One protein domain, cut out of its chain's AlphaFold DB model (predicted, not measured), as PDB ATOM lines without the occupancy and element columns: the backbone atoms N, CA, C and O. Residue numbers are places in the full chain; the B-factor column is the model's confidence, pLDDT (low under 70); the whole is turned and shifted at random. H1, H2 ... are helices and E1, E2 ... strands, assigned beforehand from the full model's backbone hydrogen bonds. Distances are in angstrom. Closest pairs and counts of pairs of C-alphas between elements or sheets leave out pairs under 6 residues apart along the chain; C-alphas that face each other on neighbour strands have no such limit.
ATOM      1  N   GLU A 243     -91.891 180.413 -23.504       95.94
ATOM      2  CA  GLU A 243     -92.402 179.162 -24.077       95.94
ATOM      3  C   GLU A 243     -93.473 178.519 -23.184       95.94
ATOM      4  O   GLU A 243     -94.472 178.000 -23.680       95.94
ATOM      5  N   HIS A 244     -93.281 178.553 -21.862       95.38
ATOM      6  CA  HIS A 244     -94.245 178.001 -20.914       95.38
ATOM      7  C   HIS A 244     -95.572 178.775 -20.931       95.38
ATOM      8  O   HIS A 244     -96.643 178.170 -20.997       95.38
ATOM      9  N   GLN A 245     -95.505 180.107 -20.922       95.38
ATOM     10  CA  GLN A 245     -96.667 180.990 -20.964       95.38
ATOM     11  C   GLN A 245     -97.408 180.900 -22.304       95.38
ATOM     12  O   GLN A 245     -98.639 180.810 -22.326       95.38
ATOM     13  N   ASP A 246     -96.669 180.869 -23.410       96.12
ATOM     14  CA  ASP A 246     -97.207 180.684 -24.756       96.12
ATOM     15  C   ASP A 246     -97.914 179.340 -24.867       96.12
ATOM     16  O   ASP A 246     -99.006 179.249 -25.427       96.12
ATOM     17  N   LYS A 247     -97.336 178.287 -24.279       96.19
ATOM     18  CA  LYS A 247     -97.953 176.965 -24.264       96.19
ATOM     19  C   LYS A 247     -99.251 176.947 -23.463       96.19
ATOM     20  O   LYS A 247    -100.225 176.377 -23.941       96.19
ATOM     21  N   ILE A 248     -99.304 177.576 -22.288       95.62
ATOM     22  CA  ILE A 248    -100.557 177.702 -21.522       95.62
ATOM     23  C   ILE A 248    -101.602 178.462 -22.345       95.62
ATOM     24  O   ILE A 248    -102.717 177.974 -22.515       95.62
ATOM     25  N   THR A 249    -101.215 179.603 -22.915       94.94
ATOM     26  CA  THR A 249    -102.102 180.462 -23.708       94.94
ATOM     27  C   THR A 249    -102.652 179.719 -24.923       94.94
ATOM     28  O   THR A 249    -103.853 179.728 -25.160       94.94
ATOM     29  N   ASN A 250    -101.800 179.009 -25.660       94.12
ATOM     30  CA  ASN A 250    -102.196 178.250 -26.842       94.12
ATOM     31  C   ASN A 250    -103.093 177.046 -26.502       94.12
ATOM     32  O   ASN A 250    -103.995 176.707 -27.260       94.12
ATOM     33  N   LEU A 251    -102.856 176.373 -25.370       93.50
ATOM     34  CA  LEU A 251    -103.625 175.183 -24.994       93.50
ATOM     35  C   LEU A 251    -104.957 175.511 -24.310       93.50
ATOM     36  O   LEU A 251    -105.915 174.757 -24.482       93.50
ATOM     37  N   TYR A 252    -105.011 176.597 -23.537       92.56
ATOM     38  CA  TYR A 252    -106.119 176.897 -22.626       92.56
ATOM     39  C   TYR A 252    -106.738 178.291 -22.811       92.56
ATOM     40  O   TYR A 252    -107.693 178.613 -22.111       92.56
ATOM     41  N   ASP A 253    -106.237 179.105 -23.744       91.44
ATOM     42  CA  ASP A 253    -106.804 180.412 -24.117       91.44
ATOM     43  C   ASP A 253    -106.896 181.411 -22.942       91.44
ATOM     44  O   ASP A 253    -107.863 182.166 -22.796       91.44
ATOM     45  N   PHE A 254    -105.869 181.423 -22.079       92.00
ATOM     46  CA  PHE A 254    -105.692 182.428 -21.024       92.00
ATOM     47  C   PHE A 254    -104.213 182.747 -20.754       92.00
ATOM     48  O   PHE A 254    -103.338 181.901 -20.924       92.00
ATOM     49  N   GLU A 255    -103.944 183.962 -20.264       93.75
ATOM     50  CA  GLU A 255    -102.636 184.349 -19.720       93.75
ATOM     51  C   GLU A 255    -102.590 184.002 -18.221       93.75
ATOM     52  O   GLU A 255    -103.381 184.516 -17.429       93.75
ATOM     53  N   CYS A 256    -101.659 183.141 -17.802       94.75
ATOM     54  CA  CYS A 256    -101.419 182.864 -16.389       94.75
ATOM     55  C   CYS A 256    -100.856 184.098 -15.669       94.75
ATOM     56  O   CYS A 256     -99.794 184.609 -16.026       94.75
ATOM     57  N   LEU A 257    -101.558 184.530 -14.620       93.88
ATOM     58  CA  LEU A 257    -101.191 185.647 -13.745       93.88
ATOM     59  C   LEU A 257    -100.939 185.174 -12.308       93.88
ATOM     60  O   LEU A 257    -101.223 185.903 -11.365       93.88
ATOM     61  N   CYS A 258    -100.485 183.932 -12.111       93.12
ATOM     62  CA  CYS A 258    -100.150 183.433 -10.774       93.12
ATOM     63  C   CYS A 258     -99.009 184.250 -10.138       93.12
ATOM     64  O   CYS A 258     -98.278 184.948 -10.842       93.12
ATOM     65  N   SER A 259     -98.815 184.123  -8.821       91.56
ATOM     66  CA  SER A 259     -97.757 184.842  -8.088       91.56
ATOM     67  C   SER A 259     -96.377 184.661  -8.721       91.56
ATOM     68  O   SER A 259     -95.620 185.619  -8.795       91.56
ATOM     69  N   ALA A 260     -96.083 183.464  -9.238       91.94
ATOM     70  CA  ALA A 260     -94.829 183.161  -9.920       91.94
ATOM     71  C   ALA A 260     -94.654 183.927 -11.239       91.94
ATOM     72  O   ALA A 260     -93.537 184.265 -11.601       91.94
ATOM     73  N   CYS A 261     -95.734 184.144 -11.995       92.94
ATOM     74  CA  CYS A 261     -95.687 184.882 -13.261       92.94
ATOM     75  C   CYS A 261     -95.732 186.398 -13.033       92.94
ATOM     76  O   CYS A 261     -95.144 187.154 -13.802       92.94
ATOM     77  N   GLU A 262     -96.422 186.857 -11.988       92.38
ATOM     78  CA  GLU A 262     -96.419 188.264 -11.578       92.38
ATOM     79  C   GLU A 262     -95.059 188.679 -11.015       92.38
ATOM     80  O   GLU A 262     -94.547 189.740 -11.369       92.38
ATOM     81  N   SER A 263     -94.434 187.834 -10.194       90.00
ATOM     82  CA  SER A 263     -93.124 188.127  -9.625       90.00
ATOM     83  C   SER A 263     -92.048 188.245 -10.706       90.00
ATOM     84  O   SER A 263     -91.254 189.174 -10.653       90.00
ATOM     85  N   ASP A 264     -92.101 187.439 -11.773       90.06
ATOM     86  CA  ASP A 264     -91.203 187.573 -12.931       90.06
ATOM     87  C   ASP A 264     -91.258 188.966 -13.602       90.06
ATOM     88  O   ASP A 264     -90.280 189.423 -14.214       90.06
ATOM     89  N   LYS A 265     -92.413 189.650 -13.521       90.69
ATOM     90  CA  LYS A 265     -92.614 191.005 -14.066       90.69
ATOM     91  C   LYS A 265     -91.955 192.074 -13.183       90.69
ATOM     92  O   LYS A 265     -91.630 193.149 -13.684       90.69
ATOM     93  N   HIS A 266     -91.741 191.788 -11.899       92.62
ATOM     94  CA  HIS A 266     -91.285 192.759 -10.898       92.62
ATOM     95  C   HIS A 266     -89.888 192.471 -10.330       92.62
ATOM     96  O   HIS A 266     -89.223 193.403  -9.882       92.62
ATOM     97  N   ASP A 267     -89.419 191.226 -10.398       92.94
ATOM     98  CA  ASP A 267     -88.130 190.773  -9.886       92.94
ATOM     99  C   ASP A 267     -87.268 190.212 -11.027       92.94
ATOM    100  O   ASP A 267     -87.521 189.141 -11.585       92.94
ATOM    101  N   ALA A 268     -86.226 190.964 -11.390       93.19
ATOM    102  CA  ALA A 268     -85.288 190.557 -12.429       93.19
ATOM    103  C   ALA A 268     -84.456 189.329 -12.037       93.19
ATOM    104  O   ALA A 268     -84.174 188.503 -12.897       93.19
ATOM    105  N   HIS A 269     -84.104 189.176 -10.760       89.62
ATOM    106  CA  HIS A 269     -83.283 188.058 -10.301       89.62
ATOM    107  C   HIS A 269     -84.062 186.751 -10.333       89.62
ATOM    108  O   HIS A 269     -83.547 185.738 -10.807       89.62
ATOM    109  N   GLN A 270     -85.317 186.778  -9.879       89.94
ATOM    110  CA  GLN A 270     -86.189 185.611  -9.963       89.94
ATOM    111  C   GLN A 270     -86.436 185.208 -11.418       89.94
ATOM    112  O   GLN A 270     -86.380 184.023 -11.752       89.94
ATOM    113  N   ARG A 271     -86.653 186.199 -12.288       93.31
ATOM    114  CA  ARG A 271     -86.822 185.984 -13.722       93.31
ATOM    115  C   ARG A 271     -85.604 185.296 -14.342       93.31
ATOM    116  O   ARG A 271     -85.760 184.268 -15.000       93.31
ATOM    117  N   ASP A 272     -84.414 185.837 -14.093       93.06
ATOM    118  CA  ASP A 272     -83.165 185.307 -14.635       93.06
ATOM    119  C   ASP A 272     -82.915 183.886 -14.121       93.06
ATOM    120  O   ASP A 272     -82.618 182.995 -14.917       93.06
ATOM    121  N   LEU A 273     -83.115 183.644 -12.816       93.44
ATOM    122  CA  LEU A 273     -83.019 182.315 -12.207       93.44
ATOM    123  C   LEU A 273     -83.971 181.320 -12.876       93.44
ATOM    124  O   LEU A 273     -83.570 180.209 -13.211       93.44
ATOM    125  N   LYS A 274     -85.225 181.704 -13.102       94.62
ATOM    126  CA  LYS A 274     -86.214 180.831 -13.734       94.62
ATOM    127  C   LYS A 274     -85.838 180.506 -15.176       94.62
ATOM    128  O   LYS A 274     -85.917 179.344 -15.558       94.62
ATOM    129  N   ASP A 275     -85.325 181.473 -15.933       94.25
ATOM    130  CA  ASP A 275     -84.833 181.239 -17.295       94.25
ATOM    131  C   ASP A 275     -83.585 180.321 -17.308       94.25
ATOM    132  O   ASP A 275     -83.463 179.463 -18.182       94.25
ATOM    133  N   VAL A 276     -82.691 180.419 -16.309       94.88
ATOM    134  CA  VAL A 276     -81.590 179.450 -16.100       94.88
ATOM    135  C   VAL A 276     -82.129 178.041 -15.879       94.88
ATOM    136  O   VAL A 276     -81.743 177.102 -16.576       94.88
ATOM    137  N   VAL A 277     -82.984 177.899 -14.869       96.25
ATOM    138  CA  VAL A 277     -83.448 176.605 -14.372       96.25
ATOM    139  C   VAL A 277     -84.288 175.911 -15.436       96.25
ATOM    140  O   VAL A 277     -84.098 174.723 -15.676       96.25
ATOM    141  N   TYR A 278     -85.156 176.651 -16.130       96.19
ATOM    142  CA  TYR A 278     -85.987 176.125 -17.212       96.19
ATOM    143  C   TYR A 278     -85.128 175.698 -18.405       96.19
ATOM    144  O   TYR A 278     -85.350 174.623 -18.962       96.19
ATOM    145  N   GLY A 279     -84.095 176.477 -18.748       96.44
ATOM    146  CA  GLY A 279     -83.153 176.123 -19.809       96.44
ATOM    147  C   GLY A 279     -82.412 174.817 -19.515       96.44
ATOM    148  O   GLY A 279     -82.445 173.892 -20.329       96.44
ATOM    149  N   LEU A 280     -81.817 174.703 -18.322       95.94
ATOM    150  CA  LEU A 280     -81.113 173.493 -17.879       95.94
ATOM    151  C   LEU A 280     -82.054 172.288 -17.772       95.94
ATOM    152  O   LEU A 280     -81.710 171.189 -18.209       95.94
ATOM    153  N   TYR A 281     -83.261 172.489 -17.244       96.31
ATOM    154  CA  TYR A 281     -84.290 171.457 -17.205       96.31
ATOM    155  C   TYR A 281     -84.648 170.968 -18.617       96.31
ATOM    156  O   TYR A 281     -84.694 169.764 -18.877       96.31
ATOM    157  N   GLY A 282     -84.825 171.897 -19.562       94.69
ATOM    158  CA  GLY A 282     -85.075 171.602 -20.969       94.69
ATOM    159  C   GLY A 282     -83.938 170.822 -21.636       94.69
ATOM    160  O   GLY A 282     -84.207 169.933 -22.447       94.69
ATOM    161  N   GLU A 283     -82.677 171.099 -21.292       93.38
ATOM    162  CA  GLU A 283     -81.521 170.306 -21.735       93.38
ATOM    163  C   GLU A 283     -81.578 168.868 -21.211       93.38
ATOM    164  O   GLU A 283     -81.502 167.930 -22.006       93.38
ATOM    165  N   ILE A 284     -81.791 168.684 -19.903       94.25
ATOM    166  CA  ILE A 284     -81.911 167.353 -19.283       94.25
ATOM    167  C   ILE A 284     -83.063 166.565 -19.919       94.25
ATOM    168  O   ILE A 284     -82.920 165.390 -20.261       94.25
ATOM    169  N   ARG A 285     -84.203 167.223 -20.146       92.00
ATOM    170  CA  ARG A 285     -85.376 166.621 -20.788       92.00
ATOM    171  C   ARG A 285     -85.095 166.195 -22.229       92.00
ATOM    172  O   ARG A 285     -85.609 165.167 -22.673       92.00
ATOM    173  N   LYS A 286     -84.287 166.956 -22.978       89.31
ATOM    174  CA  LYS A 286     -83.871 166.579 -24.341       89.31
ATOM    175  C   LYS A 286     -83.046 165.297 -24.326       89.31
ATOM    176  O   LYS A 286     -83.357 164.425 -25.122       89.31
ATOM    177  N   CYS A 287     -82.130 165.115 -23.370       83.44
ATOM    178  CA  CYS A 287     -81.345 163.877 -23.238       83.44
ATOM    179  C   CYS A 287     -82.212 162.605 -23.137       83.44
ATOM    180  O   CYS A 287     -81.748 161.518 -23.455       83.44
ATOM    181  N   MET A 288     -83.479 162.713 -22.729       77.56
ATOM    182  CA  MET A 288     -84.388 161.574 -22.573       77.56
ATOM    183  C   MET A 288     -85.249 161.261 -23.804       77.56
ATOM    184  O   MET A 288     -85.937 160.238 -23.810       77.56
ATOM    185  N   LYS A 289     -85.250 162.104 -24.847       76.06
ATOM    186  CA  LYS A 289     -86.134 161.917 -26.014       76.06
ATOM    187  C   LYS A 289     -85.700 160.776 -26.943       76.06
ATOM    188  O   LYS A 289     -86.478 160.387 -27.815       76.06
ATOM    189  N   GLY A 290     -84.529 160.175 -26.725       67.50
ATOM    190  CA  GLY A 290     -84.104 158.966 -27.425       67.50
ATOM    191  C   GLY A 290     -83.181 158.076 -26.586       67.50
ATOM    192  O   GLY A 290     -82.391 158.595 -25.799       67.50
ATOM    193  N   PRO A 291     -83.217 156.740 -26.776       62.19
ATOM    194  CA  PRO A 291     -82.363 155.807 -26.033       62.19
ATOM    195  C   PRO A 291     -80.867 156.112 -26.199       62.19
ATOM    196  O   PRO A 291     -80.102 155.912 -25.269       62.19
ATOM    197  N   ASN A 292     -80.465 156.667 -27.346       66.44
ATOM    198  CA  ASN A 292     -79.069 157.006 -27.620       66.44
ATOM    199  C   ASN A 292     -78.647 158.375 -27.058       66.44
ATOM    200  O   ASN A 292     -77.455 158.636 -26.951       66.44
ATOM    201  N   GLU A 293     -79.587 159.278 -26.763       71.88
ATOM    202  CA  GLU A 293     -79.253 160.651 -26.354       71.88
ATOM    203  C   GLU A 293     -78.812 160.704 -24.892       71.88
ATOM    204  O   GLU A 293     -77.821 161.364 -24.581       71.88
ATOM    205  N   LEU A 294     -79.466 159.928 -24.020       76.62
ATOM    206  CA  LEU A 294     -79.102 159.849 -22.607       76.62
ATOM    207  C   LEU A 294     -77.691 159.288 -22.433       76.62
ATOM    208  O   LEU A 294     -76.958 159.723 -21.547       76.62
ATOM    209  N   ASP A 295     -77.294 158.346 -23.285       75.50
ATOM    210  CA  ASP A 295     -75.979 157.713 -23.232       75.50
ATOM    211  C   ASP A 295     -74.850 158.662 -23.663       75.50
ATOM    212  O   ASP A 295     -73.732 158.529 -23.165       75.50
ATOM    213  N   ASN A 296     -75.142 159.661 -24.503       85.31
ATOM    214  CA  ASN A 296     -74.139 160.598 -25.017       85.31
ATOM    215  C   ASN A 296     -73.705 161.655 -23.996       85.31
ATOM    216  O   ASN A 296     -72.562 162.107 -24.049       85.31
ATOM    217  N   THR A 297     -74.582 162.062 -23.077       86.31
ATOM    218  CA  THR A 297     -74.220 163.040 -22.040       86.31
ATOM    219  C   THR A 297     -73.372 162.358 -20.962       86.31
ATOM    220  O   THR A 297     -73.822 161.361 -20.386       86.31
ATOM    221  N   PRO A 298     -72.163 162.852 -20.641       90.31
ATOM    222  CA  PRO A 298     -71.387 162.340 -19.516       90.31
ATOM    223  C   PRO A 298     -72.204 162.415 -18.223       90.31
ATOM    224  O   PRO A 298     -72.826 163.431 -17.922       90.31
ATOM    225  N   ALA A 299     -72.218 161.337 -17.439       90.94
ATOM    226  CA  ALA A 299     -73.001 161.315 -16.207       90.94
ATOM    227  C   ALA A 299     -72.598 162.402 -15.184       90.94
ATOM    228  O   ALA A 299     -73.517 162.972 -14.602       90.94
ATOM    229  N   PRO A 300     -71.306 162.767 -15.002       92.12
ATOM    230  CA  PRO A 300     -70.937 163.861 -14.099       92.12
ATOM    231  C   PRO A 300     -71.572 165.196 -14.501       92.12
ATOM    232  O   PRO A 300     -72.108 165.910 -13.661       92.12
ATOM    233  N   GLU A 301     -71.587 165.500 -15.804       92.06
ATOM    234  CA  GLU A 301     -72.239 166.699 -16.335       92.06
ATOM    235  C   GLU A 301     -73.747 166.676 -16.051       92.06
ATOM    236  O   GLU A 301     -74.296 167.650 -15.536       92.06
ATOM    237  N   LEU A 302     -74.414 165.551 -16.340       94.31
ATOM    238  CA  LEU A 302     -75.847 165.391 -16.094       94.31
ATOM    239  C   LEU A 302     -76.191 165.566 -14.610       94.31
ATOM    240  O   LEU A 302     -77.154 166.254 -14.285       94.31
ATOM    241  N   PHE A 303     -75.421 164.943 -13.718       95.69
ATOM    242  CA  PHE A 303     -75.664 164.993 -12.281       95.69
ATOM    243  C   PHE A 303     -75.460 166.398 -11.713       95.69
ATOM    244  O   PHE A 303     -76.328 166.888 -10.994       95.69
ATOM    245  N   ARG A 304     -74.400 167.109 -12.111       94.69
ATOM    246  CA  ARG A 304     -74.206 168.501 -11.683       94.69
ATOM    247  C   ARG A 304     -75.313 169.421 -12.199       94.69
ATOM    248  O   ARG A 304     -75.846 170.223 -11.435       94.69
ATOM    249  N   LYS A 305     -75.726 169.272 -13.466       95.06
ATOM    250  CA  LYS A 305     -76.881 170.007 -14.016       95.06
ATOM    251  C   LYS A 305     -78.160 169.704 -13.236       95.06
ATOM    252  O   LYS A 305     -78.901 170.625 -12.906       95.06
ATOM    253  N   ALA A 306     -78.400 168.435 -12.906       96.81
ATOM    254  CA  ALA A 306     -79.552 168.011 -12.119       96.81
ATOM    255  C   ALA A 306     -79.569 168.644 -10.720       96.81
ATOM    256  O   ALA A 306     -80.618 169.130 -10.308       96.81
ATOM    257  N   ALA A 307     -78.428 168.708 -10.026       96.56
ATOM    258  CA  ALA A 307     -78.330 169.381  -8.730       96.56
ATOM    259  C   ALA A 307     -78.701 170.865  -8.824       96.56
ATOM    260  O   ALA A 307     -79.538 171.339  -8.063       96.56
ATOM    261  N   VAL A 308     -78.154 171.584  -9.814       95.56
ATOM    262  CA  VAL A 308     -78.470 173.008 -10.031       95.56
ATOM    263  C   VAL A 308     -79.957 173.213 -10.332       95.56
ATOM    264  O   VAL A 308     -80.559 174.164  -9.839       95.56
ATOM    265  N   VAL A 309     -80.568 172.323 -11.119       96.81
ATOM    266  CA  VAL A 309     -82.007 172.373 -11.406       96.81
ATOM    267  C   VAL A 309     -82.840 172.112 -10.151       96.81
ATOM    268  O   VAL A 309     -83.813 172.826  -9.933       96.81
ATOM    269  N   LEU A 310     -82.473 171.134  -9.319       96.19
ATOM    270  CA  LEU A 310     -83.189 170.824  -8.076       96.19
ATOM    271  C   LEU A 310     -83.092 171.965  -7.058       96.19
ATOM    272  O   LEU A 310     -84.123 172.381  -6.531       96.19
ATOM    273  N   ASP A 311     -81.896 172.521  -6.853       94.88
ATOM    274  CA  ASP A 311     -81.689 173.693  -5.992       94.88
ATOM    275  C   ASP A 311     -82.489 174.897  -6.517       94.88
ATOM    276  O   ASP A 311     -83.130 175.624  -5.759       94.88
ATOM    277  N   GLY A 312     -82.492 175.083  -7.840       95.69
ATOM    278  CA  GLY A 312     -83.282 176.107  -8.510       95.69
ATOM    279  C   GLY A 312     -84.788 175.904  -8.352       95.69
ATOM    280  O   GLY A 312     -85.511 176.870  -8.128       95.69
ATOM    281  N   PHE A 313     -85.274 174.664  -8.425       95.25
ATOM    282  CA  PHE A 313     -86.669 174.334  -8.140       95.25
ATOM    283  C   PHE A 313     -87.039 174.665  -6.700       95.25
ATOM    284  O   PHE A 313     -88.090 175.263  -6.489       95.25
ATOM    285  N   ASP A 314     -86.180 174.367  -5.728       92.88
ATOM    286  CA  ASP A 314     -86.434 174.714  -4.329       92.88
ATOM    287  C   ASP A 314     -86.443 176.230  -4.106       92.88
ATOM    288  O   ASP A 314     -87.379 176.754  -3.501       92.88
ATOM    289  N   ALA A 315     -85.494 176.963  -4.693       92.38
ATOM    290  CA  ALA A 315     -85.481 178.427  -4.657       92.38
ATOM    291  C   ALA A 315     -86.720 179.054  -5.333       92.38
ATOM    292  O   ALA A 315     -87.208 180.101  -4.909       92.38
ATOM    293  N   LEU A 316     -87.253 178.406  -6.371       91.88
ATOM    294  CA  LEU A 316     -88.449 178.827  -7.099       91.88
ATOM    295  C   LEU A 316     -89.742 178.197  -6.556       91.88
ATOM    296  O   LEU A 316     -90.784 178.360  -7.189       91.88
ATOM    297  N   ASN A 317     -89.721 177.484  -5.424       90.81
ATOM    298  CA  ASN A 317     -90.878 176.771  -4.857       90.81
ATOM    299  C   ASN A 317     -91.605 175.830  -5.848       90.81
ATOM    300  O   ASN A 317     -92.827 175.660  -5.802       90.81
ATOM    301  N   ILE A 318     -90.863 175.205  -6.761       90.88
ATOM    302  CA  ILE A 318     -91.362 174.221  -7.723       90.88
ATOM    303  C   ILE A 318     -91.332 172.841  -7.057       90.88
ATOM    304  O   ILE A 318     -90.319 172.149  -7.034       90.88
ATOM    305  N   CYS A 319     -92.472 172.434  -6.499       85.94
ATOM    306  CA  CYS A 319     -92.610 171.197  -5.717       85.94
ATOM    307  C   CYS A 319     -93.360 170.060  -6.441       85.94
ATOM    308  O   CYS A 319     -93.575 168.990  -5.869       85.94
ATOM    309  N   HIS A 320     -93.750 170.262  -7.702       85.12
ATOM    310  CA  HIS A 320     -94.564 169.315  -8.469       85.12
ATOM    311  C   HIS A 320     -93.717 168.360  -9.349       85.12
ATOM    312  O   HIS A 320     -92.511 168.200  -9.153       85.12
ATOM    313  N   GLN A 321     -94.368 167.683 -10.301       88.44
ATOM    314  CA  GLN A 321     -93.851 166.546 -11.085       88.44
ATOM    315  C   GLN A 321     -92.431 166.693 -11.700       88.44
ATOM    316  O   GLN A 321     -91.685 165.710 -11.658       88.44
ATOM    317  N   PRO A 322     -91.984 167.862 -12.204       91.75
ATOM    318  CA  PRO A 322     -90.630 168.059 -12.734       91.75
ATOM    319  C   PRO A 322     -89.515 167.698 -11.752       91.75
ATOM    320  O   PRO A 322     -88.468 167.201 -12.167       91.75
ATOM    321  N   LYS A 323     -89.732 167.885 -10.442       91.94
ATOM    322  CA  LYS A 323     -88.733 167.525  -9.428       91.94
ATOM    323  C   LYS A 323     -88.502 166.011  -9.387       91.94
ATOM    324  O   LYS A 323     -87.356 165.565  -9.408       91.94
ATOM    325  N   LYS A 324     -89.581 165.217  -9.410       91.62
ATOM    326  CA  LYS A 324     -89.507 163.748  -9.528       91.62
ATOM    327  C   LYS A 324     -88.801 163.334 -10.815       91.62
ATOM    328  O   LYS A 324     -87.934 162.465 -10.778       91.62
ATOM    329  N   TYR A 325     -89.146 163.978 -11.930       92.31
ATOM    330  CA  TYR A 325     -88.570 163.665 -13.234       92.31
ATOM    331  C   TYR A 325     -87.036 163.732 -13.221       92.31
ATOM    332  O   TYR A 325     -86.387 162.818 -13.723       92.31
ATOM    333  N   ILE A 326     -86.444 164.750 -12.586       95.56
ATOM    334  CA  ILE A 326     -84.982 164.851 -12.463       95.56
ATOM    335  C   ILE A 326     -84.380 163.644 -11.733       95.56
ATOM    336  O   ILE A 326     -83.414 163.056 -12.224       95.56
ATOM    337  N   TYR A 327     -84.970 163.212 -10.613       95.69
ATOM    338  CA  TYR A 327     -84.500 162.015  -9.911       95.69
ATOM    339  C   TYR A 327     -84.633 160.749 -10.768       95.69
ATOM    340  O   TYR A 327     -83.702 159.948 -10.805       95.69
ATOM    341  N   ASP A 328     -85.736 160.589 -11.503       92.19
ATOM    342  CA  ASP A 328     -85.946 159.439 -12.393       92.19
ATOM    343  C   ASP A 328     -84.885 159.383 -13.514       92.19
ATOM    344  O   ASP A 328     -84.373 158.308 -13.852       92.19
ATOM    345  N   VAL A 329     -84.502 160.541 -14.067       93.06
ATOM    346  CA  VAL A 329     -83.436 160.651 -15.075       93.06
ATOM    347  C   VAL A 329     -82.074 160.287 -14.484       93.06
ATOM    348  O   VAL A 329     -81.341 159.484 -15.070       93.06
ATOM    349  N   CYS A 330     -81.741 160.824 -13.308       95.56
ATOM    350  CA  CYS A 330     -80.483 160.516 -12.633       95.56
ATOM    351  C   CYS A 330     -80.387 159.034 -12.241       95.56
ATOM    352  O   CYS A 330     -79.347 158.411 -12.465       95.56
ATOM    353  N   ALA A 331     -81.478 158.441 -11.744       94.19
ATOM    354  CA  ALA A 331     -81.559 157.020 -11.416       94.19
ATOM    355  C   ALA A 331     -81.250 156.140 -12.632       94.19
ATOM    356  O   ALA A 331     -80.418 155.232 -12.550       94.19
ATOM    357  N   ARG A 332     -81.869 156.445 -13.780       90.81
ATOM    358  CA  ARG A 332     -81.642 155.720 -15.035       90.81
ATOM    359  C   ARG A 332     -80.207 155.864 -15.530       90.81
ATOM    360  O   ARG A 332     -79.608 154.875 -15.942       90.81
ATOM    361  N   LYS A 333     -79.637 157.072 -15.467       91.75
ATOM    362  CA  LYS A 333     -78.243 157.294 -15.872       91.75
ATOM    363  C   LYS A 333     -77.266 156.517 -14.988       91.75
ATOM    364  O   LYS A 333     -76.346 155.900 -15.517       91.75
ATOM    365  N   ALA A 334     -77.479 156.520 -13.670       92.19
ATOM    366  CA  ALA A 334     -76.679 155.743 -12.726       92.19
ATOM    367  C   ALA A 334     -76.805 154.232 -12.977       92.19
ATOM    368  O   ALA A 334     -75.799 153.530 -13.002       92.19
ATOM    369  N   TRP A 335     -78.021 153.754 -13.265       89.00
ATOM    370  CA  TRP A 335     -78.275 152.343 -13.566       89.00
ATOM    371  C   TRP A 335     -77.526 151.883 -14.819       89.00
ATOM    372  O   TRP A 335     -76.846 150.862 -14.789       89.00
ATOM    373  N   ASN A 336     -77.578 152.669 -15.901       85.06
ATOM    374  CA  ASN A 336     -76.822 152.385 -17.128       85.06
ATOM    375  C   ASN A 336     -75.300 152.401 -16.900       85.06
ATOM    376  O   ASN A 336     -74.560 151.753 -17.637       85.06
ATOM    377  N   GLY A 337     -74.833 153.153 -15.899       84.69
ATOM    378  CA  GLY A 337     -73.442 153.173 -15.447       84.69
ATOM    379  C   GLY A 337     -73.084 152.075 -14.440       84.69
ATOM    380  O   GLY A 337     -71.959 152.072 -13.952       84.69
ATOM    381  N   GLU A 338     -74.016 151.171 -14.115       85.25
ATOM    382  CA  GLU A 338     -73.858 150.123 -13.096       85.25
ATOM    383  C   GLU A 338     -73.459 150.672 -11.702       85.25
ATOM    384  O   GLU A 338     -72.773 150.002 -10.922       85.25
ATOM    385  N   ASP A 339     -73.892 151.896 -11.377       89.62
ATOM    386  CA  ASP A 339     -73.716 152.528 -10.065       89.62
ATOM    387  C   ASP A 339     -74.984 152.356  -9.224       89.62
ATOM    388  O   ASP A 339     -75.892 153.194  -9.212       89.62
ATOM    389  N   LEU A 340     -75.045 151.240  -8.495       89.94
ATOM    390  CA  LEU A 340     -76.222 150.884  -7.711       89.94
ATOM    391  C   LEU A 340     -76.400 151.764  -6.465       89.94
ATOM    392  O   LEU A 340     -77.522 151.858  -5.966       89.94
ATOM    393  N   LEU A 341     -75.344 152.421  -5.963       92.69
ATOM    394  CA  LEU A 341     -75.464 153.356  -4.835       92.69
ATOM    395  C   LEU A 341     -76.222 154.611  -5.264       92.69
ATOM    396  O   LEU A 341     -77.217 154.970  -4.624       92.69
ATOM    397  N   ARG A 342     -75.810 155.227  -6.382       95.00
ATOM    398  CA  ARG A 342     -76.510 156.382  -6.958       95.00
ATOM    399  C   ARG A 342     -77.900 156.011  -7.451       95.00
ATOM    400  O   ARG A 342     -78.844 156.752  -7.178       95.00
ATOM    401  N   THR A 343     -78.078 154.858  -8.110       94.06
ATOM    402  CA  THR A 343     -79.428 154.416  -8.501       94.06
ATOM    403  C   THR A 343     -80.329 154.304  -7.278       94.06
ATOM    404  O   THR A 343     -81.426 154.860  -7.282       94.06
ATOM    405  N   TYR A 344     -79.872 153.643  -6.210       93.94
ATOM    406  CA  TYR A 344     -80.662 153.502  -4.991       93.94
ATOM    407  C   TYR A 344     -81.018 154.856  -4.367       93.94
ATOM    408  O   TYR A 344     -82.168 155.063  -3.970       93.94
ATOM    409  N   PHE A 345     -80.058 155.785  -4.303       95.81
ATOM    410  CA  PHE A 345     -80.272 157.135  -3.786       95.81
ATOM    411  C   PHE A 345     -81.371 157.869  -4.569       95.81
ATOM    412  O   PHE A 345     -82.368 158.303  -3.988       95.81
ATOM    413  N   PHE A 346     -81.231 157.954  -5.895       96.44
ATOM    414  CA  PHE A 346     -82.171 158.683  -6.748       96.44
ATOM    415  C   PHE A 346     -83.561 158.030  -6.779       96.44
ATOM    416  O   PHE A 346     -84.566 158.732  -6.661       96.44
ATOM    417  N   VAL A 347     -83.643 156.693  -6.830       94.12
ATOM    418  CA  VAL A 347     -84.918 155.958  -6.713       94.12
ATOM    419  C   VAL A 347     -85.577 156.221  -5.360       94.12
ATOM    420  O   VAL A 347     -86.791 156.395  -5.288       94.12
ATOM    421  N   THR A 348     -84.799 156.310  -4.278       94.19
ATOM    422  CA  THR A 348     -85.331 156.628  -2.944       94.19
ATOM    423  C   THR A 348     -85.892 158.052  -2.886       94.19
ATOM    424  O   THR A 348     -86.972 158.245  -2.328       94.19
ATOM    425  N   LYS A 349     -85.229 159.040  -3.500       95.06
ATOM    426  CA  LYS A 349     -85.741 160.421  -3.599       95.06
ATOM    427  C   LYS A 349     -87.019 160.499  -4.448       95.06
ATOM    428  O   LYS A 349     -87.991 161.132  -4.035       95.06
ATOM    429  N   SER A 350     -87.066 159.784  -5.575       92.88
ATOM    430  CA  SER A 350     -88.278 159.650  -6.401       92.88
ATOM    431  C   SER A 350     -89.432 158.989  -5.631       92.88
ATOM    432  O   SER A 350     -90.572 159.463  -5.672       92.88
ATOM    433  N   LEU A 351     -89.140 157.948  -4.841       91.88
ATOM    434  CA  LEU A 351     -90.115 157.286  -3.974       91.88
ATOM    435  C   LEU A 351     -90.656 158.226  -2.894       91.88
ATOM    436  O   LEU A 351     -91.863 158.248  -2.672       91.88
ATOM    437  N   GLN A 352     -89.797 159.009  -2.234       91.12
ATOM    438  CA  GLN A 352     -90.218 159.978  -1.215       91.12
ATOM    439  C   GLN A 352     -91.216 160.990  -1.783       91.12
ATOM    440  O   GLN A 352     -92.276 161.199  -1.193       91.12
ATOM    441  N   TRP A 353     -90.921 161.554  -2.957       90.62
ATOM    442  CA  TRP A 353     -91.853 162.447  -3.646       90.62
ATOM    443  C   TRP A 353     -93.155 161.719  -4.015       90.62
ATOM    444  O   TRP A 353     -94.249 162.216  -3.758       90.62
ATOM    445  N   SER A 354     -93.056 160.500  -4.552       89.50
ATOM    446  CA  SER A 354     -94.226 159.727  -4.993       89.50
ATOM    447  C   SER A 354     -95.135 159.327  -3.830       89.50
ATOM    448  O   SER A 354     -96.352 159.303  -3.981       89.50
ATOM    449  N   LEU A 355     -94.571 159.046  -2.656       89.25
ATOM    450  CA  LEU A 355     -95.327 158.767  -1.434       89.25
ATOM    451  C   LEU A 355     -96.066 160.002  -0.925       89.25
ATOM    452  O   LEU A 355     -97.222 159.891  -0.519       89.25
ATOM    453  N   LEU A 356     -95.413 161.164  -0.968       86.62
ATOM    454  CA  LEU A 356     -96.020 162.438  -0.594       86.62
ATOM    455  C   LEU A 356     -97.244 162.736  -1.467       86.62
ATOM    456  O   LEU A 356     -98.314 163.059  -0.957       86.62
ATOM    457  N   VAL A 357     -97.085 162.560  -2.778       84.31
ATOM    458  CA  VAL A 357     -98.091 162.891  -3.787       84.31
ATOM    459  C   VAL A 357     -99.173 161.820  -3.898       84.31
ATOM    460  O   VAL A 357    -100.350 162.102  -3.710       84.31
ATOM    461  N   HIS A 358     -98.807 160.569  -4.172       82.88
ATOM    462  CA  HIS A 358     -99.764 159.497  -4.463       82.88
ATOM    463  C   HIS A 358    -100.229 158.735  -3.226       82.88
ATOM    464  O   HIS A 358    -101.300 158.117  -3.259       82.88
ATOM    465  N   GLY A 359     -99.493 158.823  -2.109       81.19
ATOM    466  CA  GLY A 359     -99.742 158.026  -0.907       81.19
ATOM    467  C   GLY A 359     -99.591 156.532  -1.163       81.19
ATOM    468  O   GLY A 359     -99.200 156.094  -2.244       81.19
ATOM    469  N   ILE A 360     -99.925 155.734  -0.152       69.00
ATOM    470  CA  ILE A 360     -99.985 154.276  -0.263       69.00
ATOM    471  C   ILE A 360    -101.443 153.836  -0.117       69.00
ATOM    472  O   ILE A 360    -102.136 154.362   0.755       69.00
ATOM    473  N   PRO A 361    -101.902 152.849  -0.905       70.06
ATOM    474  CA  PRO A 361    -101.205 152.208  -2.026       70.06
ATOM    475  C   PRO A 361    -101.440 152.952  -3.354       70.06
ATOM    476  O   PRO A 361    -102.552 153.409  -3.619       70.06
ATOM    477  N   SER A 362    -100.415 153.037  -4.212       77.56
ATOM    478  CA  SER A 362    -100.565 153.403  -5.631       77.56
ATOM    479  C   SER A 362     -99.704 152.485  -6.518       77.56
ATOM    480  O   SER A 362     -98.615 152.089  -6.091       77.56
ATOM    481  N   PRO A 363    -100.149 152.107  -7.735       78.00
ATOM    482  CA  PRO A 363     -99.367 151.246  -8.629       78.00
ATOM    483  C   PRO A 363     -97.978 151.804  -8.960       78.00
ATOM    484  O   PRO A 363     -97.013 151.046  -9.005       78.00
ATOM    485  N   GLU A 364     -97.871 153.123  -9.137       77.25
ATOM    486  CA  GLU A 364     -96.602 153.812  -9.389       77.25
ATOM    487  C   GLU A 364     -95.649 153.683  -8.196       77.25
ATOM    488  O   GLU A 364     -94.511 153.247  -8.358       77.25
ATOM    489  N   VAL A 365     -96.132 153.956  -6.980       83.31
ATOM    490  CA  VAL A 365     -95.338 153.791  -5.754       83.31
ATOM    491  C   VAL A 365     -94.877 152.340  -5.602       83.31
ATOM    492  O   VAL A 365     -93.717 152.092  -5.285       83.31
ATOM    493  N   MET A 366     -95.749 151.365  -5.879       85.06
ATOM    494  CA  MET A 366     -95.397 149.943  -5.795       85.06
ATOM    495  C   MET A 366     -94.371 149.514  -6.850       85.06
ATOM    496  O   MET A 366     -93.542 148.648  -6.564       85.06
ATOM    497  N   ALA A 367     -94.406 150.098  -8.050       83.88
ATOM    498  CA  ALA A 367     -93.389 149.870  -9.072       83.88
ATOM    499  C   ALA A 367     -92.022 150.396  -8.606       83.88
ATOM    500  O   ALA A 367     -91.054 149.641  -8.602       83.88
ATOM    501  N   ILE A 368     -91.968 151.624  -8.082       82.56
ATOM    502  CA  ILE A 368     -90.730 152.224  -7.561       82.56
ATOM    503  C   ILE A 368     -90.188 151.429  -6.359       82.56
ATOM    504  O   ILE A 368     -88.984 151.199  -6.255       82.56
ATOM    505  N   ILE A 369     -91.062 150.950  -5.461       85.88
ATOM    506  CA  ILE A 369     -90.671 150.056  -4.356       85.88
ATOM    507  C   ILE A 369     -90.056 148.764  -4.898       85.88
ATOM    508  O   ILE A 369     -89.024 148.323  -4.396       85.88
ATOM    509  N   ARG A 370     -90.663 148.155  -5.922       87.94
ATOM    510  CA  ARG A 370     -90.139 146.933  -6.542       87.94
ATOM    511  C   ARG A 370     -88.766 147.165  -7.161       87.94
ATOM    512  O   ARG A 370     -87.887 146.340  -6.940       87.94
ATOM    513  N   ASP A 371     -88.581 148.269  -7.876       84.38
ATOM    514  CA  ASP A 371     -87.294 148.628  -8.476       84.38
ATOM    515  C   ASP A 371     -86.230 148.830  -7.387       84.38
ATOM    516  O   ASP A 371     -85.138 148.263  -7.460       84.38
ATOM    517  N   ARG A 372     -86.583 149.542  -6.308       85.81
ATOM    518  CA  ARG A 372     -85.719 149.736  -5.134       85.81
ATOM    519  C   ARG A 372     -85.321 148.416  -4.474       85.81
ATOM    520  O   ARG A 372     -84.148 148.215  -4.169       85.81
ATOM    521  N   GLU A 373     -86.270 147.511  -4.252       86.62
ATOM    522  CA  GLU A 373     -85.993 146.193  -3.668       86.62
ATOM    523  C   GLU A 373     -85.229 145.279  -4.637       86.62
ATOM    524  O   GLU A 373     -84.391 144.488  -4.205       86.62
ATOM    525  N   GLY A 374     -85.441 145.425  -5.947       85.31
ATOM    526  CA  GLY A 374     -84.642 144.777  -6.986       85.31
ATOM    527  C   GLY A 374     -83.165 145.155  -6.879       85.31
ATOM    528  O   GLY A 374     -82.317 144.269  -6.804       85.31
ATOM    529  N   ILE A 375     -82.866 146.453  -6.745       85.19
ATOM    530  CA  ILE A 375     -81.496 146.959  -6.541       85.19
ATOM    531  C   ILE A 375     -80.852 146.340  -5.291       85.19
ATOM    532  O   ILE A 375     -79.684 145.954  -5.329       85.19
ATOM    533  N   ARG A 376     -81.611 146.192  -4.194       83.81
ATOM    534  CA  ARG A 376     -81.115 145.538  -2.969       83.81
ATOM    535  C   ARG A 376     -80.786 144.063  -3.203       83.81
ATOM    536  O   ARG A 376     -79.762 143.590  -2.725       83.81
ATOM    537  N   ARG A 377     -81.621 143.338  -3.952       81.44
ATOM    538  CA  ARG A 377     -81.417 141.907  -4.242       81.44
ATOM    539  C   ARG A 377     -80.258 141.640  -5.193       81.44
ATOM    540  O   ARG A 377     -79.606 140.613  -5.040       81.44
ATOM    541  N   CYS A 378     -79.938 142.566  -6.101       74.00
ATOM    542  CA  CYS A 378     -78.771 142.456  -6.985       74.00
ATOM    543  C   CYS A 378     -77.428 142.311  -6.233       74.00
ATOM    544  O   CYS A 378     -76.425 141.972  -6.854       74.00
ATOM    545  N   GLN A 379     -77.392 142.527  -4.910       61.03
ATOM    546  CA  GLN A 379     -76.240 142.223  -4.053       61.03
ATOM    547  C   GLN A 379     -75.983 140.722  -3.853       61.03
ATOM    548  O   GLN A 379     -74.842 140.338  -3.614       61.03
ATOM    549  N   VAL A 380     -77.023 139.884  -3.868       53.22
ATOM    550  CA  VAL A 380     -76.976 138.562  -3.214       53.22
ATOM    551  C   VAL A 380     -76.422 137.459  -4.125       53.22
ATOM    552  O   VAL A 380     -75.955 136.442  -3.631       53.22
ATOM    553  N   GLU A 381     -76.407 137.655  -5.445       54.03
ATOM    554  CA  GLU A 381     -76.097 136.577  -6.402       54.03
ATOM    555  C   GLU A 381     -74.665 136.587  -6.965       54.03
ATOM    556  O   GLU A 381     -74.331 135.768  -7.820       54.03
ATOM    557  N   LYS A 382     -73.779 137.473  -6.495       53.25
ATOM    558  CA  LYS A 382     -72.364 137.453  -6.900       53.25
ATOM    559  C   LYS A 382     -71.519 136.677  -5.885       53.25
ATOM    560  O   LYS A 382     -70.804 137.273  -5.091       53.25
ATOM    561  N   GLU A 383     -71.583 135.346  -5.941       51.38
ATOM    562  CA  GLU A 383     -70.568 134.462  -5.324       51.38
ATOM    563  C   GLU A 383     -69.228 134.487  -6.088       51.38
ATOM    564  O   GLU A 383     -68.227 133.945  -5.624       51.38
ATOM    565  N   ASP A 384     -69.191 135.133  -7.255       53.97
ATOM    566  CA  ASP A 384     -67.995 135.285  -8.071       53.97
ATOM    567  C   ASP A 384     -67.382 136.681  -7.832       53.97
ATOM    568  O   ASP A 384     -67.863 137.693  -8.355       53.97
ATOM    569  N   ASP A 385     -66.304 136.728  -7.039       52.72
ATOM    570  CA  ASP A 385     -65.465 137.908  -6.724       52.72
ATOM    571  C   ASP A 385     -64.930 138.645  -7.977       52.72
ATOM    572  O   ASP A 385     -64.288 139.690  -7.886       52.72
ATOM    573  N   SER A 386     -65.181 138.111  -9.173       51.31
ATOM    574  CA  SER A 386     -64.710 138.629 -10.456       51.31
ATOM    575  C   SER A 386     -65.542 139.782 -11.037       51.31
ATOM    576  O   SER A 386     -65.116 140.415 -12.006       51.31
ATOM    577  N   ALA A 387     -66.716 140.103 -10.482       46.88
ATOM    578  CA  ALA A 387     -67.611 141.106 -11.061       46.88
ATOM    579  C   ALA A 387     -67.481 142.494 -10.400       46.88
ATOM    580  O   ALA A 387     -68.412 142.972  -9.743       46.88
ATOM    581  N   GLU A 388     -66.339 143.146 -10.651       52.50
ATOM    582  CA  GLU A 388     -66.014 144.547 -10.333       52.50
ATOM    583  C   GLU A 388     -66.964 145.544 -11.040       52.50
ATOM    584  O   GLU A 388     -66.643 146.110 -12.083       52.50
ATOM    585  N   THR A 389     -68.162 145.755 -10.490       52.59
ATOM    586  CA  THR A 389     -69.075 146.847 -10.888       52.59
ATOM    587  C   THR A 389     -68.699 148.167 -10.202       52.59
ATOM    588  O   THR A 389     -68.042 148.159  -9.158       52.59
ATOM    589  N   TYR A 390     -69.114 149.301 -10.780       61.47
ATOM    590  CA  TYR A 390     -68.695 150.657 -10.391       61.47
ATOM    591  C   TYR A 390     -69.069 151.014  -8.942       61.47
ATOM    592  O   TYR A 390     -68.225 151.538  -8.218       61.47
ATOM    593  N   SER A 391     -70.251 150.607  -8.470       71.94
ATOM    594  CA  SER A 391     -70.632 150.650  -7.050       71.94
ATOM    595  C   SER A 391     -71.657 149.558  -6.759       71.94
ATOM    596  O   SER A 391     -72.774 149.606  -7.273       71.94
ATOM    597  N   THR A 392     -71.313 148.555  -5.946       74.94
ATOM    598  CA  THR A 392     -72.339 147.658  -5.402       74.94
ATOM    599  C   THR A 392     -73.100 148.401  -4.315       74.94
ATOM    600  O   THR A 392     -72.500 149.063  -3.468       74.94
ATOM    601  N   TYR A 393     -74.434 148.318  -4.342       82.44
ATOM    602  CA  TYR A 393     -75.233 148.813  -3.228       82.44
ATOM    603  C   TYR A 393     -74.716 148.144  -1.946       82.44
ATOM    604  O   TYR A 393     -74.305 146.983  -1.984       82.44
ATOM    605  N   GLN A 394     -74.720 148.874  -0.836       83.56
ATOM    606  CA  GLN A 394     -74.570 148.415   0.550       83.56
ATOM    607  C   GLN A 394     -75.459 149.325   1.399       83.56
ATOM    608  O   GLN A 394     -75.785 150.424   0.962       83.56
ATOM    609  N   ALA A 395     -75.911 148.887   2.573       88.69
ATOM    610  CA  ALA A 395     -76.673 149.780   3.444       88.69
ATOM    611  C   ALA A 395     -75.766 150.930   3.920       88.69
ATOM    612  O   ALA A 395     -74.659 150.671   4.389       88.69
ATOM    613  N   TYR A 396     -76.232 152.173   3.801       91.88
ATOM    614  CA  TYR A 396     -75.490 153.365   4.214       91.88
ATOM    615  C   TYR A 396     -76.397 154.390   4.897       91.88
ATOM    616  O   TYR A 396     -77.627 154.334   4.795       91.88
ATOM    617  N   ASP A 397     -75.771 155.330   5.597       93.00
ATOM    618  CA  ASP A 397     -76.428 156.448   6.256       93.00
ATOM    619  C   ASP A 397     -76.900 157.500   5.236       93.00
ATOM    620  O   ASP A 397     -76.121 158.298   4.719       93.00
ATOM    621  N   MET A 398     -78.206 157.521   4.960       92.00
ATOM    622  CA  MET A 398     -78.848 158.516   4.085       92.00
ATOM    623  C   MET A 398     -78.835 159.941   4.666       92.00
ATOM    624  O   MET A 398     -79.204 160.878   3.958       92.00
ATOM    625  N   SER A 399     -78.468 160.101   5.941       93.12
ATOM    626  CA  SER A 399     -78.341 161.390   6.625       93.12
ATOM    627  C   SER A 399     -76.903 161.908   6.693       93.12
ATOM    628  O   SER A 399     -76.664 162.955   7.288       93.12
ATOM    629  N   GLN A 400     -75.952 161.211   6.063       94.56
ATOM    630  CA  GLN A 400     -74.561 161.638   5.998       94.56
ATOM    631  C   GLN A 400     -74.420 163.059   5.418       94.56
ATOM    632  O   GLN A 400     -74.963 163.382   4.358       94.56
ATOM    633  N   ASP A 401     -73.593 163.878   6.072       93.06
ATOM    634  CA  ASP A 401     -73.211 165.200   5.574       93.06
ATOM    635  C   ASP A 401     -72.578 165.117   4.178       93.06
ATOM    636  O   ASP A 401     -71.721 164.273   3.914       93.06
ATOM    637  N   LEU A 402     -72.968 166.037   3.289       92.25
ATOM    638  CA  LEU A 402     -72.482 166.124   1.902       92.25
ATOM    639  C   LEU A 402     -72.814 164.900   1.030       92.25
ATOM    640  O   LEU A 402     -72.285 164.774  -0.075       92.25
ATOM    641  N   LEU A 403     -73.713 164.015   1.475       94.88
ATOM    642  CA  LEU A 403     -74.140 162.870   0.672       94.88
ATOM    643  C   LEU A 403     -74.692 163.311  -0.687       94.88
ATOM    644  O   LEU A 403     -74.351 162.716  -1.703       94.88
ATOM    645  N   GLU A 404     -75.507 164.368  -0.733       94.56
ATOM    646  CA  GLU A 404     -76.041 164.874  -2.002       94.56
ATOM    647  C   GLU A 404     -74.931 165.403  -2.914       94.56
ATOM    648  O   GLU A 404     -74.938 165.104  -4.106       94.56
ATOM    649  N   ASP A 405     -73.929 166.094  -2.360       94.38
ATOM    650  CA  ASP A 405     -72.780 166.562  -3.136       94.38
ATOM    651  C   ASP A 405     -72.010 165.381  -3.755       94.38
ATOM    652  O   ASP A 405     -71.628 165.461  -4.920       94.38
ATOM    653  N   LEU A 406     -71.848 164.260  -3.040       94.88
ATOM    654  CA  LEU A 406     -71.240 163.034  -3.581       94.88
ATOM    655  C   LEU A 406     -72.114 162.374  -4.659       94.88
ATOM    656  O   LEU A 406     -71.625 161.975  -5.723       94.88
ATOM    657  N   MET A 407     -73.423 162.267  -4.410       95.69
ATOM    658  CA  MET A 407     -74.371 161.647  -5.343       95.69
ATOM    659  C   MET A 407     -74.454 162.432  -6.650       95.69
ATOM    660  O   MET A 407     -74.476 161.825  -7.722       95.69
ATOM    661  N   PHE A 408     -74.415 163.762  -6.565       95.94
ATOM    662  CA  PHE A 408     -74.455 164.657  -7.715       95.94
ATOM    663  C   PHE A 408     -73.080 165.061  -8.267       95.94
ATOM    664  O   PHE A 408     -73.017 165.765  -9.275       95.94
ATOM    665  N   MET A 409     -71.985 164.598  -7.657       93.25
ATOM    666  CA  MET A 409     -70.605 164.907  -8.060       93.25
ATOM    667  C   MET A 409     -70.269 166.409  -8.015       93.25
ATOM    668  O   MET A 409     -69.540 166.929  -8.864       93.25
ATOM    669  N   MET A 410     -70.814 167.113  -7.023       91.56
ATOM    670  CA  MET A 410     -70.609 168.547  -6.774       91.56
ATOM    671  C   MET A 410     -69.297 168.855  -6.033       91.56
ATOM    672  O   MET A 410     -68.928 170.019  -5.864       91.56
ATOM    673  N   ASN A 411     -68.597 167.824  -5.565       90.94
ATOM    674  CA  ASN A 411     -67.290 167.904  -4.915       90.94
ATOM    675  C   ASN A 411     -66.110 167.988  -5.901       90.94
ATOM    676  O   ASN A 411     -64.983 168.196  -5.453       90.94
ATOM    677  N   HIS A 412     -66.368 167.876  -7.206       89.69
ATOM    678  CA  HIS A 412     -65.360 167.934  -8.268       89.69
ATOM    679  C   HIS A 412     -65.406 169.238  -9.057       89.69
ATOM    680  O   HIS A 412     -66.380 169.995  -8.996       89.69
ATOM    681  N   GLU A 413     -64.340 169.492  -9.817       87.31
ATOM    682  CA  GLU A 413     -64.284 170.616 -10.749       87.31
ATOM    683  C   GLU A 413     -65.356 170.480 -11.842       87.31
ATOM    684  O   GLU A 413     -65.824 169.396 -12.194       87.31
ATOM    685  N   GLN A 414     -65.800 171.616 -12.372       79.69
ATOM    686  CA  GLN A 414     -66.942 171.652 -13.281       79.69
ATOM    687  C   GLN A 414     -66.649 170.967 -14.628       79.69
ATOM    688  O   GLN A 414     -67.548 170.369 -15.227       79.69
ATOM    689  N   ASP A 415     -65.400 171.043 -15.084       83.12
ATOM    690  CA  ASP A 415     -64.875 170.399 -16.287       83.12
ATOM    691  C   ASP A 415     -64.449 168.944 -16.047       83.12
ATOM    692  O   ASP A 415     -64.047 168.256 -16.991       83.12
ATOM    693  N   ASP A 416     -64.610 168.435 -14.822       82.56
ATOM    694  CA  ASP A 416     -64.325 167.045 -14.523       82.56
ATOM    695  C   ASP A 416     -65.363 166.122 -15.173       82.56
ATOM    696  O   ASP A 416     -66.530 166.032 -14.771       82.56
ATOM    697  N   THR A 417     -64.920 165.428 -16.213       82.69
ATOM    698  CA  THR A 417     -65.712 164.441 -16.953       82.69
ATOM    699  C   THR A 417     -65.500 163.017 -16.445       82.69
ATOM    700  O   THR A 417     -66.127 162.084 -16.960       82.69
ATOM    701  N   VAL A 418     -64.630 162.826 -15.450       84.81
ATOM    702  CA  VAL A 418     -64.342 161.524 -14.857       84.81
ATOM    703  C   VAL A 418     -65.527 161.084 -14.009       84.81
ATOM    704  O   VAL A 418     -66.094 161.838 -13.226       84.81
ATOM    705  N   TYR A 419     -65.924 159.827 -14.191       85.44
ATOM    706  CA  TYR A 419     -66.949 159.205 -13.369       85.44
ATOM    707  C   TYR A 419     -66.330 158.644 -12.086       85.44
ATOM    708  O   TYR A 419     -65.618 157.636 -12.132       85.44
ATOM    709  N   HIS A 420     -66.620 159.272 -10.948       87.94
ATOM    710  CA  HIS A 420     -66.094 158.865  -9.645       87.94
ATOM    711  C   HIS A 420     -66.990 157.817  -8.992       87.94
ATOM    712  O   HIS A 420     -68.148 158.072  -8.649       87.94
ATOM    713  N   CYS A 421     -66.444 156.609  -8.855       87.31
ATOM    714  CA  CYS A 421     -67.115 155.469  -8.238       87.31
ATOM    715  C   CYS A 421     -67.305 155.703  -6.740       87.31
ATOM    716  O   CYS A 421     -66.406 156.228  -6.085       87.31
ATOM    717  N   LEU A 422     -68.422 155.238  -6.187       92.44
ATOM    718  CA  LEU A 422     -68.694 155.294  -4.753       92.44
ATOM    719  C   LEU A 422     -68.540 153.913  -4.106       92.44
ATOM    720  O   LEU A 422     -68.705 152.872  -4.746       92.44
ATOM    721  N   GLN A 423     -68.245 153.901  -2.818       92.50
ATOM    722  CA  GLN A 423     -68.249 152.712  -1.976       92.50
ATOM    723  C   GLN A 423     -68.806 153.055  -0.598       92.50
ATOM    724  O   GLN A 423     -68.892 154.225  -0.234       92.50
ATOM    725  N   VAL A 424     -69.178 152.029   0.165       93.44
ATOM    726  CA  VAL A 424     -69.588 152.197   1.559       93.44
ATOM    727  C   VAL A 424     -68.456 151.731   2.468       93.44
ATOM    728  O   VAL A 424     -68.024 150.584   2.377       93.44
ATOM    729  N   VAL A 425     -67.980 152.623   3.334       92.81
ATOM    730  CA  VAL A 425     -66.956 152.373   4.354       92.81
ATOM    731  C   VAL A 425     -67.560 152.752   5.699       92.81
ATOM    732  O   VAL A 425     -68.031 153.871   5.878       92.81
ATOM    733  N   ASP A 426     -67.630 151.796   6.626       93.50
ATOM    734  CA  ASP A 426     -68.199 152.002   7.966       93.50
ATOM    735  C   ASP A 426     -69.613 152.627   7.957       93.50
ATOM    736  O   ASP A 426     -69.964 153.464   8.787       93.50
ATOM    737  N   GLY A 427     -70.439 152.217   6.987       92.81
ATOM    738  CA  GLY A 427     -71.810 152.709   6.813       92.81
ATOM    739  C   GLY A 427     -71.923 154.090   6.160       92.81
ATOM    740  O   GLY A 427     -73.038 154.583   6.000       92.81
ATOM    741  N   LYS A 428     -70.809 154.705   5.750       95.06
ATOM    742  CA  LYS A 428     -70.770 155.992   5.045       95.06
ATOM    743  C   LYS A 428     -70.376 155.814   3.592       95.06
ATOM    744  O   LYS A 428     -69.571 154.951   3.260       95.06
ATOM    745  N   VAL A 429     -70.950 156.632   2.725       94.88
ATOM    746  CA  VAL A 429     -70.606 156.683   1.310       94.88
ATOM    747  C   VAL A 429     -69.364 157.544   1.120       94.88
ATOM    748  O   VAL A 429     -69.328 158.699   1.539       94.88
ATOM    749  N   GLU A 430     -68.367 156.992   0.443       95.12
ATOM    750  CA  GLU A 430     -67.120 157.672   0.099       95.12
ATOM    751  C   GLU A 430     -66.738 157.370  -1.355       95.12
ATOM    752  O   GLU A 430     -67.197 156.387  -1.943       95.12
ATOM    753  N   GLU A 431     -65.882 158.200  -1.946       93.56
ATOM    754  CA  GLU A 431     -65.329 157.923  -3.271       93.56
ATOM    755  C   GLU A 431     -64.263 156.836  -3.210       93.56
ATOM    756  O   GLU A 431     -63.432 156.779  -2.301       93.56
ATOM    757  N   VAL A 432     -64.270 155.962  -4.211       89.00
ATOM    758  CA  VAL A 432     -63.210 154.975  -4.381       89.00
ATOM    759  C   VAL A 432     -61.928 155.726  -4.766       89.00
ATOM    760  O   VAL A 432     -61.942 156.466  -5.748       89.00
ATOM    761  N   PRO A 433     -60.798 155.526  -4.067       86.50
ATOM    762  CA  PRO A 433     -59.548 156.190  -4.425       86.50
ATOM    763  C   PRO A 433     -59.143 155.904  -5.879       86.50
ATOM    764  O   PRO A 433     -59.206 154.755  -6.326       86.50
ATOM    765  N   GLU A 434     -58.652 156.911  -6.608       79.19
ATOM    766  CA  GLU A 434     -58.299 156.797  -8.038       79.19
ATOM    767  C   GLU A 434     -57.363 155.616  -8.350       79.19
ATOM    768  O   GLU A 434     -57.508 154.929  -9.368       79.19
ATOM    769  N   GLY A 435     -56.429 155.322  -7.437       75.44
ATOM    770  CA  GLY A 435     -55.510 154.188  -7.555       75.44
ATOM    771  C   GLY A 435     -56.209 152.821  -7.594       75.44
ATOM    772  O   GLY A 435     -55.701 151.896  -8.225       75.44
ATOM    773  N   ALA A 436     -57.386 152.699  -6.977       73.75
ATOM    774  CA  ALA A 436     -58.225 151.503  -7.022       73.75
ATOM    775  C   ALA A 436     -59.168 151.500  -8.244       73.75
ATOM    776  O   ALA A 436     -59.452 150.437  -8.801       73.75
ATOM    777  N   ILE A 437     -59.589 152.680  -8.721       68.75
ATOM    778  CA  ILE A 437     -60.427 152.846  -9.923       68.75
ATOM    779  C   ILE A 437     -59.687 152.392 -11.190       68.75
ATOM    780  O   ILE A 437     -60.284 151.761 -12.066       68.75
ATOM    781  N   GLY A 438     -58.384 152.670 -11.297       66.25
ATOM    782  CA  GLY A 438     -57.598 152.389 -12.504       66.25
ATOM    783  C   GLY A 438     -57.611 150.924 -12.960       66.25
ATOM    784  O   GLY A 438     -57.527 150.660 -14.162       66.25
ATOM    785  N   ASN A 439     -57.754 149.975 -12.033       66.00
ATOM    786  CA  ASN A 439     -57.877 148.552 -12.361       66.00
ATOM    787  C   ASN A 439     -59.304 148.202 -12.807       66.00
ATOM    788  O   ASN A 439     -59.473 147.592 -13.864       66.00
ATOM    789  N   ARG A 440     -60.314 148.713 -12.092       63.31
ATOM    790  CA  ARG A 440     -61.740 148.493 -12.382       63.31
ATOM    791  C   ARG A 440     -62.164 149.061 -13.736       63.31
ATOM    792  O   ARG A 440     -62.786 148.376 -14.542       63.31
ATOM    793  N   VAL A 441     -61.756 150.294 -14.049       60.00
ATOM    794  CA  VAL A 441     -62.080 150.949 -15.332       60.00
ATOM    795  C   VAL A 441     -61.401 150.246 -16.506       60.00
ATOM    796  O   VAL A 441     -61.996 150.119 -17.580       60.00
TER     797      VAL A 441
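AT A GLANCE: This is residues 243 to 441 of the 618 residues of the protein "SET domain-containing protein" of Capronia coronata CBS 617.96 (UniProt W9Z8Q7). Five helices, H3, H5, H6, H7 and H8, make an up-and-down zigzag row, each packed on the one before it in that row. H3 reaches out at one end toward H1 and H2, while H9, the small hairpin E1 and E2, and H10 lie toward the other end, where residues 380 to 386 stick out. The printed part has 199 residues with ten named helices and two named strands, in the order H1 to H9, E1, E2, H10; the two-stranded sheet is antiparallel and the class is mostly helix. It is compact, with a radius of gyration of the C-alphas of 18.9 A and spans of 62 by 43 by 34 A.

IN THESE COORDINATES: H1, residues 243 to 252, begins at C-alpha 243 (-92.402, 179.162, -24.077). H2 is residues 259 to 266, and H3, residues 268 to 287, is 29.1 A long. H4 is residues 291 to 296. H5, residues 299 to 315, is 24.1 A long; H6, 321 to 336, 23.0 A; H7, 340 to 358, 25.3 A; H8, 363 to 377, 20.7 A. H9 is residues 403 to 408, E1 422 to 425 and E2 428 to 431. H10, residues 434 to 441, ends at C-alpha 441 (-62.080, 150.949, -15.332).

HOW THE PARTS SIT: H3, H5 and H6 form a bundle, helices side by side, each running against the one before. H3 and H5 touch, closest at the C-alphas of Val 277 and Val 309, 5.4 A, at a tilt of 37 degrees, only just steep. H5 and H6 form a helical hairpin at a shallow tilt of 17 degrees, closest at C-alphas Ala 306 and Ile 326, 6.3 A. H6 and H7 form another, at 23 degrees, with C-alphas Ala 331 and Thr 343 4.5 A apart. H7 and H8 form a third, at 22 degrees, with C-alphas Ser 354 and Val 365 6.1 A apart. H2 touches H3 only at the corner, C-alphas Asp 264 and Arg 271 being 4.7 A apart. H4 only just touches H3, with 3 pairs of C-alphas within 8 A, and only at the corner; the closest are Cys 287 and Leu 294, 4.7 A. H1 and H10 touch no helix. H9 touches residues 300 to 307 of H5, closest at C-alphas Phe 303 and Phe 408, 4.7 A, at a steep tilt of 61 degrees. The closest C-alphas of H9 and E2, Leu 403 and Val 429, are 7.2 A apart. E1 and E2 form an antiparallel hairpin, with N 423 and O 430 at 2.8 A and N 430 and O 423 at 2.9 A, within hydrogen-bond range. Every O i to N i+4 pair is within range in H1, H3, H5, H7, H8 and H9; the counts are 2 of 4 in H2, 11 of 12 in H6, 2 of 4 in H10 and 0 of 2 in H4, where 1 of 3 O i to N i+3 pairs is within range.

THE WHOLE: The C-alphas farthest apart, His 266 and Glu 383, are 62.1 A apart. The printed part has no cut. The links H8 to H9, 25 residues, and H9 to E1, 13 residues, are long. The mean pLDDT of the printed part is 86.6; residues 290 to 292, 360, 379 to 390 and 437 to 441 are under 70.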